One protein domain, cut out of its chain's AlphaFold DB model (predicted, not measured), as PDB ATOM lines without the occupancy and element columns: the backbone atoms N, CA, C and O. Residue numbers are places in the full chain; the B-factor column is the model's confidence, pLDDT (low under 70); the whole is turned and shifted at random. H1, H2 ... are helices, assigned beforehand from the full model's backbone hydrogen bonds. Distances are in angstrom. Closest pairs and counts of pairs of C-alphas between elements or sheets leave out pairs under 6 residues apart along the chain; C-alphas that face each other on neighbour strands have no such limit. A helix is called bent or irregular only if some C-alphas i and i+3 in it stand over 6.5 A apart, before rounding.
ATOM      1  N   PRO A   2     157.561-177.969 286.913       71.94
ATOM      2  CA  PRO A   2     156.800-177.055 286.042       71.94
ATOM      3  C   PRO A   2     155.290-177.042 286.328       71.94
ATOM      4  O   PRO A   2     154.670-175.987 286.299       71.94
ATOM      5  N   ILE A   3     154.717-178.192 286.699       81.81
ATOM      6  CA  ILE A   3     153.292-178.315 287.053       81.81
ATOM      7  C   ILE A   3     152.943-177.469 288.288       81.81
ATOM      8  O   ILE A   3     151.953-176.748 288.281       81.81
ATOM      9  N   ILE A   4     153.780-177.516 289.333       82.25
ATOM     10  CA  ILE A   4     153.563-176.750 290.572       82.25
ATOM     11  C   ILE A   4     153.623-175.246 290.281       82.25
ATOM     12  O   ILE A   4     152.768-174.497 290.740       82.25
ATOM     13  N   LEU A   5     154.594-174.811 289.473       80.25
ATOM     14  CA  LEU A   5     154.721-173.410 289.076       80.25
ATOM     15  C   LEU A   5     153.495-172.934 288.276       80.25
ATOM     16  O   LEU A   5     152.973-171.854 288.542       80.25
ATOM     17  N   GLY A   6     152.998-173.759 287.349       78.88
ATOM     18  CA  GLY A   6     151.786-173.469 286.580       78.88
ATOM     19  C   GLY A   6     150.541-173.324 287.459       78.88
ATOM     20  O   GLY A   6     149.764-172.394 287.263       78.88
ATOM     21  N   LEU A   7     150.387-174.180 288.476       87.06
ATOM     22  CA  LEU A   7     149.285-174.083 289.442       87.06
ATOM     23  C   LEU A   7     149.352-172.799 290.277       87.06
ATOM     24  O   LEU A   7     148.319-172.187 290.537       87.06
ATOM     25  N   ILE A   8     150.554-172.363 290.664       84.94
ATOM     26  CA  ILE A   8     150.743-171.105 291.398       84.94
ATOM     27  C   ILE A   8     150.349-169.910 290.521       84.94
ATOM     28  O   ILE A   8     149.598-169.049 290.970       84.94
ATOM     29  N   ILE A   9     150.799-169.871 289.263       83.50
ATOM     30  CA  ILE A   9     150.453-168.792 288.322       83.50
ATOM     31  C   ILE A   9     148.940-168.755 288.072       83.50
ATOM     32  O   ILE A   9     148.335-167.684 288.109       83.50
ATOM     33  N   PHE A  10     148.314-169.920 287.893       87.88
ATOM     34  CA  PHE A  10     146.866-170.039 287.738       87.88
ATOM     35  C   PHE A  10     146.111-169.497 288.960       87.88
ATOM     36  O   PHE A  10     145.169-168.723 288.808       87.88
ATOM     37  N   ALA A  11     146.536-169.865 290.172       88.25
ATOM     38  CA  ALA A  11     145.916-169.398 291.410       88.25
ATOM     39  C   ALA A  11     146.034-167.874 291.577       88.25
ATOM     40  O   ALA A  11     145.070-167.222 291.973       88.25
ATOM     41  N   VAL A  12     147.186-167.293 291.224       87.75
ATOM     42  CA  VAL A  12     147.399-165.838 291.248       87.75
ATOM     43  C   VAL A  12     146.502-165.129 290.231       87.75
ATOM     44  O   VAL A  12     145.885-164.120 290.568       87.75
ATOM     45  N   ALA A  13     146.376-165.665 289.016       86.88
ATOM     46  CA  ALA A  13     145.493-165.105 287.995       86.88
ATOM     47  C   ALA A  13     144.015-165.171 288.414       86.88
ATOM     48  O   ALA A  13     143.289-164.187 288.271       86.88
ATOM     49  N   ALA A  14     143.577-166.299 288.983       88.44
ATOM     50  CA  ALA A  14     142.215-166.471 289.490       88.44
ATOM     51  C   ALA A  14     141.910-165.509 290.648       88.44
ATOM     52  O   ALA A  14     140.845-164.896 290.683       88.44
ATOM     53  N   TYR A  15     142.861-165.329 291.568       89.44
ATOM     54  CA  TYR A  15     142.739-164.362 292.655       89.44
ATOM     55  C   TYR A  15     142.639-162.925 292.134       89.44
ATOM     56  O   TYR A  15     141.765-162.180 292.575       89.44
ATOM     57  N   ALA A  16     143.485-162.541 291.174       85.81
ATOM     58  CA  ALA A  16     143.464-161.203 290.593       85.81
ATOM     59  C   ALA A  16     142.108-160.882 289.948       85.81
ATOM     60  O   ALA A  16     141.533-159.845 290.262       85.81
ATOM     61  N   ALA A  17     141.567-161.798 289.141       89.25
ATOM     62  CA  ALA A  17     140.249-161.642 288.522       89.25
ATOM     63  C   ALA A  17     139.110-161.551 289.550       89.25
ATOM     64  O   ALA A  17     138.169-160.777 289.385       89.25
ATOM     65  N   ASN A  18     139.205-162.300 290.652       91.69
ATOM     66  CA  ASN A  18     138.235-162.217 291.741       91.69
ATOM     67  C   ASN A  18     138.292-160.867 292.483       91.69
ATOM     68  O   ASN A  18     137.254-160.337 292.863       91.69
ATOM     69  N   VAL A  19     139.487-160.304 292.693       91.94
ATOM     70  CA  VAL A  19     139.661-159.008 293.377       91.94
ATOM     71  C   VAL A  19     139.234-157.837 292.494       91.94
ATOM     72  O   VAL A  19     138.657-156.877 293.001       91.94
ATOM     73  N   THR A  20     139.502-157.895 291.188       88.44
ATOM     74  CA  THR A  20     139.096-156.840 290.248       88.44
ATOM     75  C   THR A  20     137.629-156.939 289.839       88.44
ATOM     76  O   THR A  20     137.083-155.963 289.331       88.44
ATOM     77  N   GLY A  21     136.980-158.086 290.073       90.94
ATOM     78  CA  GLY A  21     135.612-158.349 289.620       90.94
ATOM     79  C   GLY A  21     135.498-158.462 288.098       90.94
ATOM     80  O   GLY A  21     134.400-158.362 287.556       90.94
ATOM     81  N   ASP A  22     136.627-158.649 287.415       90.25
ATOM     82  CA  ASP A  22     136.738-158.665 285.965       90.25
ATOM     83  C   ASP A  22     137.436-159.949 285.501       90.25
ATOM     84  O   ASP A  22     138.576-160.243 285.873       90.25
ATOM     85  N   ALA A  23     136.741-160.717 284.664       84.69
ATOM     86  CA  ALA A  23     137.239-161.977 284.129       84.69
ATOM     87  C   ALA A  23     138.392-161.779 283.130       84.69
ATOM     88  O   ALA A  23     139.264-162.647 283.041       84.69
ATOM     89  N   ASP A  24     138.458-160.640 282.434       89.19
ATOM     90  CA  ASP A  24     139.517-160.366 281.456       89.19
ATOM     91  C   ASP A  24     140.878-160.212 282.145       89.19
ATOM     92  O   ASP A  24     141.916-160.613 281.608       89.19
ATOM     93  N   THR A  25     140.877-159.735 283.394       85.69
ATOM     94  CA  THR A  25     142.063-159.652 284.257       85.69
ATOM     95  C   THR A  25     142.790-161.002 284.375       85.69
ATOM     96  O   THR A  25     144.022-161.030 284.405       85.69
ATOM     97  N   PHE A  26     142.077-162.137 284.369       88.44
ATOM     98  CA  PHE A  26     142.700-163.467 284.401       88.44
ATOM     99  C   PHE A  26     143.624-163.691 283.198       88.44
ATOM    100  O   PHE A  26     144.771-164.121 283.353       88.44
ATOM    101  N   GLY A  27     143.132-163.373 281.997       84.69
ATOM    102  CA  GLY A  27     143.879-163.503 280.748       84.69
ATOM    103  C   GLY A  27     145.101-162.589 280.725       84.69
ATOM    104  O   GLY A  27     146.198-163.030 280.378       84.69
ATOM    105  N   TRP A  28     144.942-161.346 281.184       85.00
ATOM    106  CA  TRP A  28     146.043-160.387 281.283       85.00
ATOM    107  C   TRP A  28     147.137-160.832 282.253       85.00
ATOM    108  O   TRP A  28     148.318-160.693 281.938       85.00
ATOM    109  N   VAL A  29     146.784-161.417 283.400       85.38
ATOM    110  CA  VAL A  29     147.768-161.927 284.370       85.38
ATOM    111  C   VAL A  29     148.461-163.190 283.856       85.38
ATOM    112  O   VAL A  29     149.677-163.315 283.997       85.38
ATOM    113  N   MET A  30     147.728-164.095 283.206       86.31
ATOM    114  CA  MET A  30     148.292-165.290 282.565       86.31
ATOM    115  C   MET A  30     149.296-164.942 281.456       86.31
ATOM    116  O   MET A  30     150.353-165.565 281.363       86.31
ATOM    117  N   LEU A  31     148.987-163.938 280.634       84.88
ATOM    118  CA  LEU A  31     149.842-163.491 279.530       84.88
ATOM    119  C   LEU A  31     150.995-162.595 279.998       84.88
ATOM    120  O   LEU A  31     152.109-162.703 279.489       84.88
ATOM    121  N   GLY A  32     150.740-161.710 280.964       80.31
ATOM    122  CA  GLY A  32     151.710-160.738 281.469       80.31
ATOM    123  C   GLY A  32     152.668-161.308 282.515       80.31
ATOM    124  O   GLY A  32     153.818-160.876 282.588       80.31
ATOM    125  N   GLY A  33     152.241-162.307 283.294       77.12
ATOM    126  CA  GLY A  33     153.019-162.927 284.373       77.12
ATOM    127  C   GLY A  33     154.443-163.342 283.977       77.12
ATOM    128  O   GLY A  33     155.384-162.965 284.679       77.12
ATOM    129  N   PRO A  34     154.653-164.028 282.836       78.38
ATOM    130  CA  PRO A  34     155.989-164.398 282.363       78.38
ATOM    131  C   PRO A  34     156.944-163.217 282.126       78.38
ATOM    132  O   PRO A  34     158.155-163.397 282.220       78.38
ATOM    133  N   PHE A  35     156.426-162.018 281.846       79.44
ATOM    134  CA  PHE A  35     157.223-160.806 281.619       79.44
ATOM    135  C   PHE A  35     157.370-159.961 282.887       79.44
ATOM    136  O   PHE A  35     158.443-159.422 283.160       79.44
ATOM    137  N   VAL A  36     156.314-159.881 283.699       80.69
ATOM    138  CA  VAL A  36     156.299-159.097 284.941       80.69
ATOM    139  C   VAL A  36     157.201-159.721 286.006       80.69
ATOM    140  O   VAL A  36     157.880-158.982 286.714       80.69
ATOM    141  N   ILE A  37     157.274-161.054 286.106       81.75
ATOM    142  CA  ILE A  37     158.104-161.733 287.116       81.75
ATOM    143  C   ILE A  37     159.603-161.391 286.955       81.75
ATOM    144  O   ILE A  37     160.206-160.943 287.935       81.75
ATOM    145  N   PRO A  38     160.224-161.517 285.761       83.75
ATOM    146  CA  PRO A  38     161.612-161.099 285.551       83.75
ATOM    147  C   PRO A  38     161.855-159.617 285.847       83.75
ATOM    148  O   PRO A  38     162.846-159.269 286.488       83.75
ATOM    149  N   ILE A  39     160.941-158.743 285.412       86.31
ATOM    150  CA  ILE A  39     161.060-157.296 285.621       86.31
ATOM    151  C   ILE A  39     160.977-156.968 287.116       86.31
ATOM    152  O   ILE A  39     161.825-156.244 287.635       86.31
ATOM    153  N   GLY A  40     160.010-157.541 287.832       85.69
ATOM    154  CA  GLY A  40     159.847-157.354 289.274       85.69
ATOM    155  C   GLY A  40     161.056-157.847 290.069       85.69
ATOM    156  O   GLY A  40     161.505-157.164 290.994       85.69
ATOM    157  N   ALA A  41     161.643-158.981 289.675       87.62
ATOM    158  CA  ALA A  41     162.877-159.484 290.270       87.62
ATOM    159  C   ALA A  41     164.058-158.528 290.031       87.62
ATOM    160  O   ALA A  41     164.808-158.233 290.964       87.62
ATOM    161  N   PHE A  42     164.195-157.994 288.814       90.88
ATOM    162  CA  PHE A  42     165.244-157.030 288.477       90.88
ATOM    163  C   PHE A  42     165.106-155.722 289.263       90.88
ATOM    164  O   PHE A  42     166.080-155.253 289.853       90.88
ATOM    165  N   VAL A  43     163.897-155.158 289.335       92.38
ATOM    166  CA  VAL A  43     163.630-153.943 290.118       92.38
ATOM    167  C   VAL A  43     163.916-154.188 291.599       92.38
ATOM    168  O   VAL A  43     164.602-153.384 292.222       92.38
ATOM    169  N   SER A  44     163.467-155.316 292.156       91.12
ATOM    170  CA  SER A  44     163.724-155.660 293.563       91.12
ATOM    171  C   SER A  44     165.220-155.790 293.856       91.12
ATOM    172  O   SER A  44     165.706-155.281 294.865       91.12
ATOM    173  N   TRP A  45     165.973-156.419 292.949       94.25
ATOM    174  CA  TRP A  45     167.429-156.509 293.045       94.25
ATOM    175  C   TRP A  45     168.093-155.128 293.011       94.25
ATOM    176  O   TRP A  45     168.974-154.846 293.826       94.25
ATOM    177  N   LEU A  46     167.651-154.247 292.111       93.50
ATOM    178  CA  LEU A  46     168.178-152.890 291.991       93.50
ATOM    179  C   LEU A  46     167.894-152.062 293.253       93.50
ATOM    180  O   LEU A  46     168.801-151.426 293.788       93.50
ATOM    181  N   VAL A  47     166.670-152.132 293.780       93.31
ATOM    182  CA  VAL A  47     166.286-151.482 295.043       93.31
ATOM    183  C   VAL A  47     167.146-151.996 296.197       93.31
ATOM    184  O   VAL A  47     167.690-151.195 296.953       93.31
ATOM    185  N   ALA A  48     167.354-153.311 296.300       92.06
ATOM    186  CA  ALA A  48     168.213-153.894 297.327       92.06
ATOM    187  C   ALA A  48     169.665-153.389 297.232       92.06
ATOM    188  O   ALA A  48     170.289-153.110 298.255       92.06
ATOM    189  N   LYS A  49     170.205-153.220 296.015       91.00
ATOM    190  CA  LYS A  49     171.543-152.645 295.798       91.00
ATOM    191  C   LYS A  49     171.626-151.189 296.239       91.00
ATOM    192  O   LYS A  49     172.592-150.823 296.905       91.00
ATOM    193  N   VAL A  50     170.632-150.375 295.890       91.38
ATOM    194  CA  VAL A  50     170.587-148.953 296.258       91.38
ATOM    195  C   VAL A  50     170.468-148.790 297.770       91.38
ATOM    196  O   VAL A  50     171.257-148.059 298.363       91.38
ATOM    197  N   LEU A  51     169.546-149.514 298.408       93.00
ATOM    198  CA  LEU A  51     169.397-149.494 299.864       93.00
ATOM    199  C   LEU A  51     170.670-149.992 300.555       93.00
ATOM    200  O   LEU A  51     171.167-149.334 301.462       93.00
ATOM    201  N   GLY A  52     171.254-151.098 300.089       89.44
ATOM    202  CA  GLY A  52     172.518-151.606 300.623       89.44
ATOM    203  C   GLY A  52     173.664-150.595 300.516       89.44
ATOM    204  O   GLY A  52     174.438-150.454 301.457       89.44
ATOM    205  N   ALA A  53     173.759-149.854 299.411       88.56
ATOM    206  CA  ALA A  53     174.760-148.801 299.244       88.56
ATOM    207  C   ALA A  53     174.520-147.601 300.178       88.56
ATOM    208  O   ALA A  53     175.471-147.084 300.762       88.56
ATOM    209  N   LEU A  54     173.262-147.184 300.353       83.25
ATOM    210  CA  LEU A  54     172.888-146.089 301.255       83.25
ATOM    211  C   LEU A  54     173.189-146.429 302.720       83.25
ATOM    212  O   LEU A  54     173.801-145.626 303.421       83.25
ATOM    213  N   PHE A  55     172.815-147.626 303.174       82.94
ATOM    214  CA  PHE A  55     173.031-148.039 304.563       82.94
ATOM    215  C   PHE A  55     174.486-148.406 304.867       82.94
ATOM    216  O   PHE A  55     174.937-148.173 305.982       82.94
ATOM    217  N   ARG A  56     175.249-148.913 303.889       73.06
ATOM    218  CA  ARG A  56     176.688-149.170 304.060       73.06
ATOM    219  C   ARG A  56     177.486-147.880 304.255       73.06
ATOM    220  O   ARG A  56     178.353-147.833 305.118       73.06
ATOM    221  N   ARG A  57     177.157-146.822 303.506       59.81
ATOM    222  CA  ARG A  57     177.807-145.512 303.663       59.81
ATOM    223  C   ARG A  57     177.569-144.912 305.054       59.81
ATOM    224  O   ARG A  57     178.464-144.296 305.600       59.81
ATOM    225  N   SER A  58     176.395-145.147 305.641       56.16
ATOM    226  CA  SER A  58     176.054-144.659 306.984       56.16
ATOM    227  C   SER A  58     176.818-145.341 308.128       56.16
ATOM    228  O   SER A  58     176.731-144.855 309.248       56.16
ATOM    229  N   SER A  59     177.489-146.477 307.895       56.84
ATOM    230  CA  SER A  59     178.249-147.198 308.933       56.84
ATOM    231  C   SER A  59     179.760-146.956 308.890       56.84
ATOM    232  O   SER A  59     180.472-147.459 309.755       56.84
TER     233      SER A  59
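What this domain is: This is residues 2 to 59 of the 61 residues of an uncharacterized protein of Roseospirillum parvum (UniProt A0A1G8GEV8). H1 and the short arm H2a fold back on each other as a small helical hairpin, and after H2a, which packs on residues 9 to 17 of H1, the chain turns away at a bend, so that residues 35 to 59, mostly the long arm H2b, stick out from the hairpin and make the length. The printed part has 58 residues with two named helices, H1 then the bent H2, and no named strand: all helix. It is extended, with a radius of gyration of the C-alphas of 16.4 A and spans of 49 by 27 by 15 A.

How they stand to each other: H1, residues 2 to 20, touches H2a, residues 24 to 31, with its residues 9 to 17 alone; the closest C-alphas, of Ala 13 and Phe 26, are 4.8 A apart. This hairpin has a shallow tilt of 27 degrees, opposite ways. H2, residues 24 to 57, was assigned as one helix by its hydrogen bonds but is bent: C-alphas 31 and 34 are 6.8 A apart. H2b, residues 34 to 57, is about perpendicular to H2a, at 74 degrees, and apart from H1. Every O i to N i+4 pair is within hydrogen-bond range in H1 and H2a, and 19 of 20 in H2b.

Where its parts are: H1 runs 27.2 A from C-alpha 2 at (156.800, -177.055, 286.042). H2a measures 11.0 A, and H2b 35.9 A to C-alpha 57 at (177.807, -145.512, 303.663).

The domain as a whole: The C-alphas farthest apart, of Ala 23 and Ser 59, are 50.2 A apart. The printed part has no cut, and the link from H1 to H2 is tight. Residues 57 to 59 have pLDDT under 70.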